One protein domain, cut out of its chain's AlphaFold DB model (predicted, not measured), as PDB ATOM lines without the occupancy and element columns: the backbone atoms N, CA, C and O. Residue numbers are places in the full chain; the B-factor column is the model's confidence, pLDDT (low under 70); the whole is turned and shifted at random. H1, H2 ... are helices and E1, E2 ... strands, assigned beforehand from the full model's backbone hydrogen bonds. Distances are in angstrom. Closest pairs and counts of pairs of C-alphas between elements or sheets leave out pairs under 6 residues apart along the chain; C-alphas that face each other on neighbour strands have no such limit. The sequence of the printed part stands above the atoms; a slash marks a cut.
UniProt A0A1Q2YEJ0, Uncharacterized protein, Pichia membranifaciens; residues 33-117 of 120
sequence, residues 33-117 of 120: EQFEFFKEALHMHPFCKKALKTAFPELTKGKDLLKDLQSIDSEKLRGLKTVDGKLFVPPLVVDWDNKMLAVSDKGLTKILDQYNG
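This is residues 33 to 117 of the 120 residues of an uncharacterized protein of Pichia membranifaciens (UniProt A0A1Q2YEJ0). A small two-stranded hairpin, E1 and E2, is sandwiched between the helical hairpin of H1 and H2 over one face and the single helix H5 over the other. Short H3 and H4 extend the far end beyond H1 and H2, away from H5, and the long unnamed stretch of residues 79 to 92 runs back from H4 to E1. Of the 85 residues printed, five named helices and two strands follow in the order H1 H2 H3 H4 E1 E2 H5; the sheet, E1 - E2, is antiparallel and the class is mostly helix. The whole is compact, with a radius of gyration of the C-alphas of 13.0 A, yet elongated in outline, spanning 40 by 23 by 23 A.

Find C-alpha 33 at (186.618, 241.102, 210.778); from there H1 runs through residues 33 to 44, 17.6 A. Next look at H2, residues 48 to 55, 10.4 A long, then at H3, residues 65 to 70, and H4, residues 74 to 78. The strand E1, residues 93 to 95, begins at C-alpha 93, at (189.150, 228.028, 201.510), and E2 covers residues 100 to 102. H5, residues 105 to 116, is 15.9 A long and ends at C-alpha 116, at (196.671, 214.551, 209.188).

Start with H1, whose residues 38 to 42 alone touch H2: the closest C-alphas, of Leu 42 and Cys 48, are 5.5 A apart. These two form a helical hairpin, running opposite ways at a steep tilt of 44 degrees. With residues 39 to 42 alone, H1 also touches H3, closest at the C-alphas of Lys 39 and Leu 69, 7.0 A. H4 is near H1, with 5 pairs of C-alphas within 10 A, but H3 and H4 are apart. E1 and E2 form an antiparallel hairpin at 167 degrees; look for N 93 and O 102, 2.8 A, and N 95 and O 100, 2.9 A, within hydrogen-bond range. The closest C-alphas of H2 and E2 are those of Cys 48 and Leu 101, 4.9 A; those of E2 and H5 are Ala 102 and Leu 108, 5.8 A. H5 is apart from H1, and only just from H2, closest at 8.5 A. In H2, H3 and H4 every O i to N i+4 pair is within hydrogen-bond range; H1 and H5 each have 6 of 8.

The two C-alphas farthest apart are those of Asp 84 and Gly 117, 41.4 A. The printed part has no cut. The link from H4 to E1, 14 residues, is long. The mean pLDDT of the printed part is 80.3; look for values under 70 at residues 73 to 86 and at residue 117.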
ATOM      1  N   GLU A  33     185.843 241.858 209.792       84.25
ATOM      2  CA  GLU A  33     186.618 241.102 210.778       84.25
ATOM      3  C   GLU A  33     187.304 239.882 210.140       84.25
ATOM      4  O   GLU A  33     188.468 239.596 210.418       84.25
ATOM      5  N   GLN A  34     186.621 239.195 209.221       86.50
ATOM      6  CA  GLN A  34     187.211 238.094 208.452       86.50
ATOM      7  C   GLN A  34     188.311 238.584 207.497       86.50
ATOM      8  O   GLN A  34     189.303 237.890 207.277       86.50
ATOM      9  N   PHE A  35     188.189 239.800 206.963       84.94
ATOM     10  CA  PHE A  35     189.252 240.422 206.172       84.94
ATOM     11  C   PHE A  35     190.485 240.771 207.010       84.94
ATOM     12  O   PHE A  35     191.603 240.600 206.520       84.94
ATOM     13  N   GLU A  36     190.315 241.215 208.257       84.69
ATOM     14  CA  GLU A  36     191.444 241.407 209.180       84.69
ATOM     15  C   GLU A  36     192.188 240.090 209.420       84.69
ATOM     16  O   GLU A  36     193.416 240.043 209.319       84.69
ATOM     17  N   PHE A  37     191.456 238.987 209.594       89.44
ATOM     18  CA  PHE A  37     192.067 237.662 209.685       89.44
ATOM     19  C   PHE A  37     192.902 237.313 208.440       89.44
ATOM     20  O   PHE A  37     194.011 236.787 208.552       89.44
ATOM     21  N   PHE A  38     192.431 237.654 207.235       87.94
ATOM     22  CA  PHE A  38     193.221 237.438 206.019       87.94
ATOM     23  C   PHE A  38     194.515 238.249 206.020       87.94
ATOM     24  O   PHE A  38     195.547 237.739 205.581       87.94
ATOM     25  N   LYS A  39     194.493 239.487 206.531       84.75
ATOM     26  CA  LYS A  39     195.706 240.310 206.670       84.75
ATOM     27  C   LYS A  39     196.708 239.643 207.608       84.75
ATOM     28  O   LYS A  39     197.899 239.631 207.300       84.75
ATOM     29  N   GLU A  40     196.249 239.041 208.701       86.31
ATOM     30  CA  GLU A  40     197.117 238.253 209.580       86.31
ATOM     31  C   GLU A  40     197.708 237.040 208.854       86.31
ATOM     32  O   GLU A  40     198.927 236.863 208.868       86.31
ATOM     33  N   ALA A  41     196.881 236.253 208.157       87.94
ATOM     34  CA  ALA A  41     197.302 235.061 207.410       87.94
ATOM     35  C   ALA A  41     198.437 235.341 206.405       87.94
ATOM     36  O   ALA A  41     199.334 234.512 206.218       87.94
ATOM     37  N   LEU A  42     198.443 236.526 205.788       84.69
ATOM     38  CA  LEU A  42     199.503 236.954 204.870       84.69
ATOM     39  C   LEU A  42     200.872 237.124 205.533       84.69
ATOM     40  O   LEU A  42     201.884 236.951 204.850       84.69
ATOM     41  N   HIS A  43     200.916 237.465 206.822       82.62
ATOM     42  CA  HIS A  43     202.173 237.612 207.555       82.62
ATOM     43  C   HIS A  43     202.794 236.265 207.929       82.62
ATOM     44  O   HIS A  43     204.014 236.177 208.034       82.62
ATOM     45  N   MET A  44     201.984 235.219 208.106       83.94
ATOM     46  CA  MET A  44     202.491 233.891 208.479       83.94
ATOM     47  C   MET A  44     202.885 233.052 207.273       83.94
ATOM     48  O   MET A  44     203.904 232.366 207.308       83.94
ATOM     49  N   HIS A  45     202.101 233.110 206.194       83.44
ATOM     50  CA  HIS A  45     202.223 232.151 205.100       83.44
ATOM     51  C   HIS A  45     202.313 232.848 203.737       83.44
ATOM     52  O   HIS A  45     201.306 233.333 203.211       83.44
ATOM     53  N   PRO A  46     203.485 232.833 203.069       79.00
ATOM     54  CA  PRO A  46     203.660 233.478 201.766       79.00
ATOM     55  C   PRO A  46     202.716 232.965 200.668       79.00
ATOM     56  O   PRO A  46     202.443 233.680 199.704       79.00
ATOM     57  N   PHE A  47     202.198 231.736 200.781       83.69
ATOM     58  CA  PHE A  47     201.271 231.185 199.789       83.69
ATOM     59  C   PHE A  47     199.855 231.778 199.890       83.69
ATOM     60  O   PHE A  47     199.172 231.861 198.863       83.69
ATOM     61  N   CYS A  48     199.447 232.278 201.064       88.31
ATOM     62  CA  CYS A  48     198.158 232.951 201.269       88.31
ATOM     63  C   CYS A  48     198.023 234.196 200.380       88.31
ATOM     64  O   CYS A  48     196.939 234.504 199.890       88.31
ATOM     65  N   LYS A  49     199.147 234.861 200.072       87.81
ATOM     66  CA  LYS A  49     199.213 236.008 199.152       87.81
ATOM     67  C   LYS A  49     198.685 235.671 197.766       87.81
ATOM     68  O   LYS A  49     197.979 236.477 197.165       87.81
ATOM     69  N   LYS A  50     199.019 234.487 197.251       88.19
ATOM     70  CA  LYS A  50     198.530 234.042 195.945       88.19
ATOM     71  C   LYS A  50     197.039 233.720 196.009       88.19
ATOM     72  O   LYS A  50     196.309 234.153 195.127       88.19
ATOM     73  N   ALA A  51     196.606 233.017 197.056       90.62
ATOM     74  CA  ALA A  51     195.203 232.672 197.258       90.62
ATOM     75  C   ALA A  51     194.315 233.924 197.282       90.62
ATOM     76  O   ALA A  51     193.376 234.035 196.500       90.62
ATOM     77  N   LEU A  52     194.680 234.920 198.090       88.25
ATOM     78  CA  LEU A  52     193.881 236.131 198.231       88.25
ATOM     79  C   LEU A  52     193.876 236.996 196.960       88.25
ATOM     80  O   LEU A  52     192.841 237.554 196.613       88.25
ATOM     81  N   LYS A  53     194.991 237.054 196.217       87.88
ATOM     82  CA  LYS A  53     195.034 237.719 194.900       87.88
ATOM     83  C   LYS A  53     194.116 237.065 193.876       87.88
ATOM     84  O   LYS A  53     193.506 237.756 193.069       87.88
ATOM     85  N   THR A  54     194.048 235.739 193.887       88.81
ATOM     86  CA  THR A  54     193.169 234.995 192.985       88.81
ATOM     87  C   THR A  54     191.705 235.169 193.372       88.81
ATOM     88  O   THR A  54     190.887 235.380 192.487       88.81
ATOM     89  N   ALA A  55     191.392 235.132 194.670       88.00
ATOM     90  CA  ALA A  55     190.029 235.283 195.167       88.00
ATOM     91  C   ALA A  55     189.506 236.725 195.069       88.00
ATOM     92  O   ALA A  55     188.319 236.919 194.837       88.00
ATOM     93  N   PHE A  56     190.369 237.736 195.208       86.44
ATOM     94  CA  PHE A  56     189.997 239.154 195.163       86.44
ATOM     95  C   PHE A  56     190.912 239.955 194.221       86.44
ATOM     96  O   PHE A  56     191.664 240.829 194.664       86.44
ATOM     97  N   PRO A  57     190.882 239.697 192.905       85.12
ATOM     98  CA  PRO A  57     191.801 240.334 191.959       85.12
ATOM     99  C   PRO A  57     191.632 241.858 191.915       85.12
ATOM    100  O   PRO A  57     192.610 242.592 191.816       85.12
ATOM    101  N   GLU A  58     190.399 242.346 192.064       80.94
ATOM    102  CA  GLU A  58     190.070 243.775 192.046       80.94
ATOM    103  C   GLU A  58     190.592 244.529 193.278       80.94
ATOM    104  O   GLU A  58     191.001 245.685 193.165       80.94
ATOM    105  N   LEU A  59     190.646 243.864 194.436       77.44
ATOM    106  CA  LEU A  59     191.165 244.438 195.682       77.44
ATOM    107  C   LEU A  59     192.692 244.438 195.748       77.44
ATOM    108  O   LEU A  59     193.270 245.057 196.633       77.44
ATOM    109  N   THR A  60     193.348 243.728 194.832       75.50
ATOM    110  CA  THR A  60     194.771 243.381 194.935       75.50
ATOM    111  C   THR A  60     195.567 243.752 193.683       75.50
ATOM    112  O   THR A  60     196.628 243.182 193.399       75.50
ATOM    113  N   LYS A  61     195.050 244.734 192.932       75.31
ATOM    114  CA  LYS A  61     195.641 245.275 191.698       75.31
ATOM    115  C   LYS A  61     196.978 245.983 191.912       75.31
ATOM    116  O   LYS A  61     197.719 246.184 190.948       75.31
ATOM    117  N   GLY A  62     197.282 246.397 193.137       70.62
ATOM    118  CA  GLY A  62     198.515 247.095 193.445       70.62
ATOM    119  C   GLY A  62     199.734 246.174 193.467       70.62
ATOM    120  O   GLY A  62     199.683 244.939 193.391       70.62
ATOM    121  N   LYS A  63     200.903 246.815 193.547       70.44
ATOM    122  CA  LYS A  63     202.190 246.110 193.637       70.44
ATOM    123  C   LYS A  63     202.366 245.442 195.002       70.44
ATOM    124  O   LYS A  63     202.987 244.379 195.089       70.44
ATOM    125  N   ASP A  64     201.802 246.038 196.048       77.75
ATOM    126  CA  ASP A  64     201.943 245.586 197.426       77.75
ATOM    127  C   ASP A  64     200.588 245.191 198.012       77.75
ATOM    128  O   ASP A  64     199.827 246.024 198.488       77.75
ATOM    129  N   LEU A  65     200.337 243.880 198.011       74.88
ATOM    130  CA  LEU A  65     199.104 243.290 198.523       74.88
ATOM    131  C   LEU A  65     198.781 243.741 199.952       74.88
ATOM    132  O   LEU A  65     197.615 243.936 200.278       74.88
ATOM    133  N   LEU A  66     199.794 243.858 200.811       72.19
ATOM    134  CA  LEU A  66     199.552 244.185 202.208       72.19
ATOM    135  C   LEU A  66     199.084 245.634 202.333       72.19
ATOM    136  O   LEU A  66     198.122 245.895 203.045       72.19
ATOM    137  N   LYS A  67     199.700 246.553 201.583       75.44
ATOM    138  CA  LYS A  67     199.257 247.953 201.523       75.44
ATOM    139  C   LYS A  67     197.879 248.087 200.893       75.44
ATOM    140  O   LYS A  67     197.063 248.845 201.406       75.44
ATOM    141  N   ASP A  68     197.608 247.330 199.832       73.06
ATOM    142  CA  ASP A  68     196.297 247.329 199.184       73.06
ATOM    143  C   ASP A  68     195.209 246.913 200.184       73.06
ATOM    144  O   ASP A  68     194.205 247.605 200.323       73.06
ATOM    145  N   LEU A  69     195.451 245.862 200.972       73.31
ATOM    146  CA  LEU A  69     194.522 245.397 202.006       73.31
ATOM    147  C   LEU A  69     194.451 246.315 203.222       73.31
ATOM    148  O   LEU A  69     193.371 246.508 203.770       73.31
ATOM    149  N   GLN A  70     195.566 246.897 203.656       73.00
ATOM    150  CA  GLN A  70     195.574 247.887 204.736       73.00
ATOM    151  C   GLN A  70     194.816 249.159 204.348       73.00
ATOM    152  O   GLN A  70     194.212 249.787 205.209       73.00
ATOM    153  N   SER A  71     194.811 249.516 203.061       70.56
ATOM    154  CA  SER A  71     194.053 250.656 202.530       70.56
ATOM    155  C   SER A  71     192.555 250.383 202.369       70.56
ATOM    156  O   SER A  71     191.787 251.290 202.048       70.56
ATOM    157  N   ILE A  72     192.135 249.129 202.544       71.38
ATOM    158  CA  ILE A  72     190.733 248.742 202.523       71.38
ATOM    159  C   ILE A  72     190.170 248.961 203.929       71.38
ATOM    160  O   ILE A  72     190.444 248.195 204.854       71.38
ATOM    161  N   ASP A  73     189.406 250.044 204.069       68.62
ATOM    162  CA  ASP A  73     188.654 250.356 205.280       68.62
ATOM    163  C   ASP A  73     187.334 249.565 205.356       68.62
ATOM    164  O   ASP A  73     186.859 248.958 204.387       68.62
ATOM    165  N   SER A  74     186.730 249.565 206.542       65.44
ATOM    166  CA  SER A  74     185.472 248.871 206.814       65.44
ATOM    167  C   SER A  74     184.284 249.432 206.020       65.44
ATOM    168  O   SER A  74     183.336 248.691 205.759       65.44
ATOM    169  N   GLU A  75     184.322 250.693 205.581       66.00
ATOM    170  CA  GLU A  75     183.269 251.300 204.756       66.00
ATOM    171  C   GLU A  75     183.330 250.816 203.304       66.00
ATOM    172  O   GLU A  75     182.308 250.457 202.717       66.00
ATOM    173  N   LYS A  76     184.535 250.699 202.752       66.88
ATOM    174  CA  LYS A  76     184.831 250.125 201.442       66.88
ATOM    175  C   LYS A  76     184.503 248.640 201.428       66.88
ATOM    176  O   LYS A  76     183.956 248.181 200.430       66.88
ATOM    177  N   LEU A  77     184.740 247.932 202.543       68.19
ATOM    178  CA  LEU A  77     184.289 246.550 202.757       68.19
ATOM    179  C   LEU A  77     182.758 246.438 202.829       68.19
ATOM    180  O   LEU A  77     182.177 245.552 202.211       68.19
ATOM    181  N   ARG A  78     182.073 247.354 203.520       62.78
ATOM    182  CA  ARG A  78     180.595 247.408 203.552       62.78
ATOM    183  C   ARG A  78     179.985 247.740 202.189       62.78
ATOM    184  O   ARG A  78     178.895 247.268 201.866       62.78
ATOM    185  N   GLY A  79     180.704 248.528 201.395       55.97
ATOM    186  CA  GLY A  79     180.392 248.869 200.011       55.97
ATOM    187  C   GLY A  79     180.698 247.762 198.999       55.97
ATOM    188  O   GLY A  79     180.331 247.916 197.836       55.97
ATOM    189  N   LEU A  80     181.289 246.629 199.411       60.72
ATOM    190  CA  LEU A  80     181.567 245.448 198.572       60.72
ATOM    191  C   LEU A  80     180.305 244.696 198.117       60.72
ATOM    192  O   LEU A  80     180.322 243.484 197.892       60.72
ATOM    193  N   LYS A  81     179.188 245.395 197.926       55.16
ATOM    194  CA  LYS A  81     178.079 244.887 197.127       55.16
ATOM    195  C   LYS A  81     178.526 244.904 195.671       55.16
ATOM    196  O   LYS A  81     178.281 245.871 194.965       55.16
ATOM    197  N   THR A  82     179.253 243.855 195.280       53.41
ATOM    198  CA  THR A  82     179.563 243.467 193.895       53.41
ATOM    199  C   THR A  82     179.713 244.654 192.945       53.41
ATOM    200  O   THR A  82     178.779 244.985 192.220       53.41
ATOM    201  N   VAL A  83     180.899 245.260 192.884       43.31
ATOM    202  CA  VAL A  83     181.244 246.070 191.709       43.31
ATOM    203  C   VAL A  83     181.361 245.079 190.542       43.31
ATOM    204  O   VAL A  83     182.222 244.197 190.547       43.31
ATOM    205  N   ASP A  84     180.389 245.116 189.632       49.19
ATOM    206  CA  ASP A  84     180.278 244.286 188.421       49.19
ATOM    207  C   ASP A  84     180.257 242.757 188.611       49.19
ATOM    208  O   ASP A  84     180.567 242.008 187.684       49.19
ATOM    209  N   GLY A  85     179.914 242.260 189.805       56.28
ATOM    210  CA  GLY A  85     179.869 240.815 190.081       56.28
ATOM    211  C   GLY A  85     181.233 240.107 190.057       56.28
ATOM    212  O   GLY A  85     181.276 238.882 190.022       56.28
ATOM    213  N   LYS A  86     182.349 240.854 190.072       62.03
ATOM    214  CA  LYS A  86     183.721 240.321 189.899       62.03
ATOM    215  C   LYS A  86     184.625 240.470 191.114       62.03
ATOM    216  O   LYS A  86     185.811 240.159 191.054       62.03
ATOM    217  N   LEU A  87     184.083 240.987 192.208       74.94
ATOM    218  CA  LEU A  87     184.877 241.299 193.382       74.94
ATOM    219  C   LEU A  87     185.495 240.049 194.020       74.94
ATOM    220  O   LEU A  87     186.658 240.075 194.417       74.94
ATOM    221  N   PHE A  88     184.697 238.990 194.120       81.50
ATOM    222  CA  PHE A  88     185.102 237.701 194.646       81.50
ATOM    223  C   PHE A  88     185.051 236.665 193.530       81.50
ATOM    224  O   PHE A  88     184.025 236.508 192.865       81.50
ATOM    225  N   VAL A  89     186.157 235.959 193.341       84.94
ATOM    226  CA  VAL A  89     186.279 234.835 192.422       84.94
ATOM    227  C   VAL A  89     186.407 233.570 193.275       84.94
ATOM    228  O   VAL A  89     187.490 233.303 193.797       84.94
ATOM    229  N   PRO A  90     185.318 232.805 193.476       84.19
ATOM    230  CA  PRO A  90     185.392 231.553 194.215       84.19
ATOM    231  C   PRO A  90     186.260 230.519 193.471       84.19
ATOM    232  O   PRO A  90     186.382 230.589 192.245       84.19
ATOM    233  N   PRO A  91     186.807 229.513 194.175       88.69
ATOM    234  CA  PRO A  91     186.669 229.261 195.611       88.69
ATOM    235  C   PRO A  91     187.731 229.986 196.450       88.69
ATOM    236  O   PRO A  91     188.843 230.225 195.987       88.69
ATOM    237  N   LEU A  92     187.418 230.245 197.723       91.00
ATOM    238  CA  LEU A  92     188.402 230.557 198.760       91.00
ATOM    239  C   LEU A  92     188.133 229.664 199.967       91.00
ATOM    240  O   LEU A  92     187.071 229.733 200.576       91.00
ATOM    241  N   VAL A  93     189.111 228.833 200.296       93.31
ATOM    242  CA  VAL A  93     189.150 228.028 201.510       93.31
ATOM    243  C   VAL A  93     189.933 228.801 202.556       93.31
ATOM    244  O   VAL A  93     191.024 229.307 202.267       93.31
ATOM    245  N   VAL A  94     189.380 228.857 203.762       93.06
ATOM    246  CA  VAL A  94     189.982 229.505 204.922       93.06
ATOM    247  C   VAL A  94     190.112 228.474 206.031       93.06
ATOM    248  O   VAL A  94     189.133 227.830 206.393       93.06
ATOM    249  N   ASP A  95     191.319 228.334 206.561       93.19
ATOM    250  CA  ASP A  95     191.584 227.632 207.811       93.19
ATOM    251  C   ASP A  95     191.756 228.682 208.908       93.19
ATOM    252  O   ASP A  95     192.740 229.433 208.918       93.19
ATOM    253  N   TRP A  96     190.762 228.758 209.793       90.88
ATOM    254  CA  TRP A  96     190.723 229.730 210.880       90.88
ATOM    255  C   TRP A  96     191.730 229.414 211.994       90.88
ATOM    256  O   TRP A  96     192.244 230.341 212.622       90.88
ATOM    257  N   ASP A  97     192.065 228.140 212.199       89.56
ATOM    258  CA  ASP A  97     192.925 227.693 213.299       89.56
ATOM    259  C   ASP A  97     194.404 227.894 212.955       89.56
ATOM    260  O   ASP A  97     195.168 228.469 213.733       89.56
ATOM    261  N   ASN A  98     194.810 227.478 211.752       89.25
ATOM    262  CA  ASN A  98     196.203 227.571 211.294       89.25
ATOM    263  C   ASN A  98     196.477 228.809 210.435       89.25
ATOM    264  O   ASN A  98     197.599 229.006 209.947       89.25
ATOM    265  N   LYS A  99     195.453 229.646 210.236       91.25
ATOM    266  CA  LYS A  99     195.538 230.919 209.516       91.25
ATOM    267  C   LYS A  99     196.059 230.758 208.087       91.25
ATOM    268  O   LYS A  99     196.943 231.490 207.634       91.25
ATOM    269  N   MET A 100     195.497 229.789 207.363       92.88
ATOM    270  CA  MET A 100     195.866 229.462 205.983       92.88
ATOM    271  C   MET A 100     194.738 229.756 204.993       92.88
ATOM    272  O   MET A 100     193.560 229.644 205.317       92.88
ATOM    273  N   LEU A 101     195.111 230.103 203.758       93.50
ATOM    274  CA  LEU A 101     194.188 230.426 202.668       93.50
ATOM    275  C   LEU A 101     194.538 229.639 201.402       93.50
ATOM    276  O   LEU A 101     195.702 229.604 200.988       93.50
ATOM    277  N   ALA A 102     193.535 229.075 200.731       94.12
ATOM    278  CA  ALA A 102     193.722 228.333 199.485       94.12
ATOM    279  C   ALA A 102     192.601 228.586 198.468       94.12
ATOM    280  O   ALA A 102     191.458 228.821 198.822       94.12
ATOM    281  N   VAL A 103     192.935 228.492 197.180       93.31
ATOM    282  CA  VAL A 103     191.995 228.642 196.044       93.31
ATOM    283  C   VAL A 103     192.092 227.477 195.052       93.31
ATOM    284  O   VAL A 103     191.583 227.537 193.941       93.31
ATOM    285  N   SER A 104     192.842 226.433 195.406       91.94
ATOM    286  CA  SER A 104     193.144 225.300 194.528       91.94
ATOM    287  C   SER A 104     193.218 224.024 195.343       91.94
ATOM    288  O   SER A 104     193.668 224.090 196.489       91.94
ATOM    289  N   ASP A 105     192.931 222.885 194.724       91.69
ATOM    290  CA  ASP A 105     192.977 221.569 195.371       91.69
ATOM    291  C   ASP A 105     194.333 221.297 196.021       91.69
ATOM    292  O   ASP A 105     194.400 220.909 197.176       91.69
ATOM    293  N   LYS A 106     195.439 221.637 195.343       90.19
ATOM    294  CA  LYS A 106     196.790 221.521 195.920       90.19
ATOM    295  C   LYS A 106     196.967 222.351 197.198       90.19
ATOM    296  O   LYS A 106     197.726 221.973 198.082       90.19
ATOM    297  N   GLY A 107     196.333 223.518 197.264       90.25
ATOM    298  CA  GLY A 107     196.332 224.364 198.458       90.25
ATOM    299  C   GLY A 107     195.450 223.784 199.559       90.25
ATOM    300  O   GLY A 107     195.865 223.777 200.709       90.25
ATOM    301  N   LEU A 108     194.285 223.242 199.197       91.25
ATOM    302  CA  LEU A 108     193.407 222.538 200.126       91.25
ATOM    303  C   LEU A 108     194.104 221.309 200.723       91.25
ATOM    304  O   LEU A 108     194.110 221.166 201.937       91.25
ATOM    305  N   THR A 109     194.777 220.480 199.919       90.50
ATOM    306  CA  THR A 109     195.561 219.336 200.416       90.50
ATOM    307  C   THR A 109     196.584 219.774 201.460       90.50
ATOM    308  O   THR A 109     196.645 219.178 202.524       90.50
ATOM    309  N   LYS A 110     197.313 220.875 201.224       88.75
ATOM    310  CA  LYS A 110     198.266 221.411 202.212       88.75
ATOM    311  C   LYS A 110     197.614 221.829 203.526       88.75
ATOM    312  O   LYS A 110     198.249 221.705 204.570       88.75
ATOM    313  N   ILE A 111     196.395 222.368 203.460       90.38
ATOM    314  CA  ILE A 111     195.620 222.713 204.653       90.38
ATOM    315  C   ILE A 111     195.275 221.433 205.414       90.38
ATOM    316  O   ILE A 111     195.597 221.304 206.591       90.38
ATOM    317  N   LEU A 112     194.702 220.451 204.718       89.38
ATOM    318  CA  LEU A 112     194.286 219.180 205.308       89.38
ATOM    319  C   LEU A 112     195.467 218.363 205.863       89.38
ATOM    320  O   LEU A 112     195.321 217.687 206.881       89.38
ATOM    321  N   ASP A 113     196.650 218.467 205.256       87.69
ATOM    322  CA  ASP A 113     197.871 217.811 205.732       87.69
ATOM    323  C   ASP A 113     198.268 218.254 207.152       87.69
ATOM    324  O   ASP A 113     198.847 217.453 207.885       87.69
ATOM    325  N   GLN A 114     197.918 219.475 207.590       84.75
ATOM    326  CA  GLN A 114     198.181 219.913 208.972       84.75
ATOM    327  C   GLN A 114     197.400 219.086 209.999       84.75
ATOM    328  O   GLN A 114     197.914 218.760 211.065       84.75
ATOM    329  N   TYR A 115     196.180 218.680 209.656       83.88
ATOM    330  CA  TYR A 115     195.318 217.888 210.535       83.88
ATOM    331  C   TYR A 115     195.675 216.394 210.496       83.88
ATOM    332  O   TYR A 115     195.539 215.676 211.492       83.88
ATOM    333  N   ASN A 116     196.206 215.928 209.364       75.50
ATOM    334  CA  ASN A 116     196.671 214.551 209.188       75.50
ATOM    335  C   ASN A 116     198.093 214.317 209.739       75.50
ATOM    336  O   ASN A 116     198.491 213.169 209.929       75.50
ATOM    337  N   GLY A 117     198.857 215.389 209.985       60.06
ATOM    338  CA  GLY A 117     200.285 215.362 210.312       60.06
ATOM    339  C   GLY A 117     200.665 215.344 211.797       60.06
ATOM    340  O   GLY A 117     201.852 215.216 212.092       60.06
TER     341      GLY A 117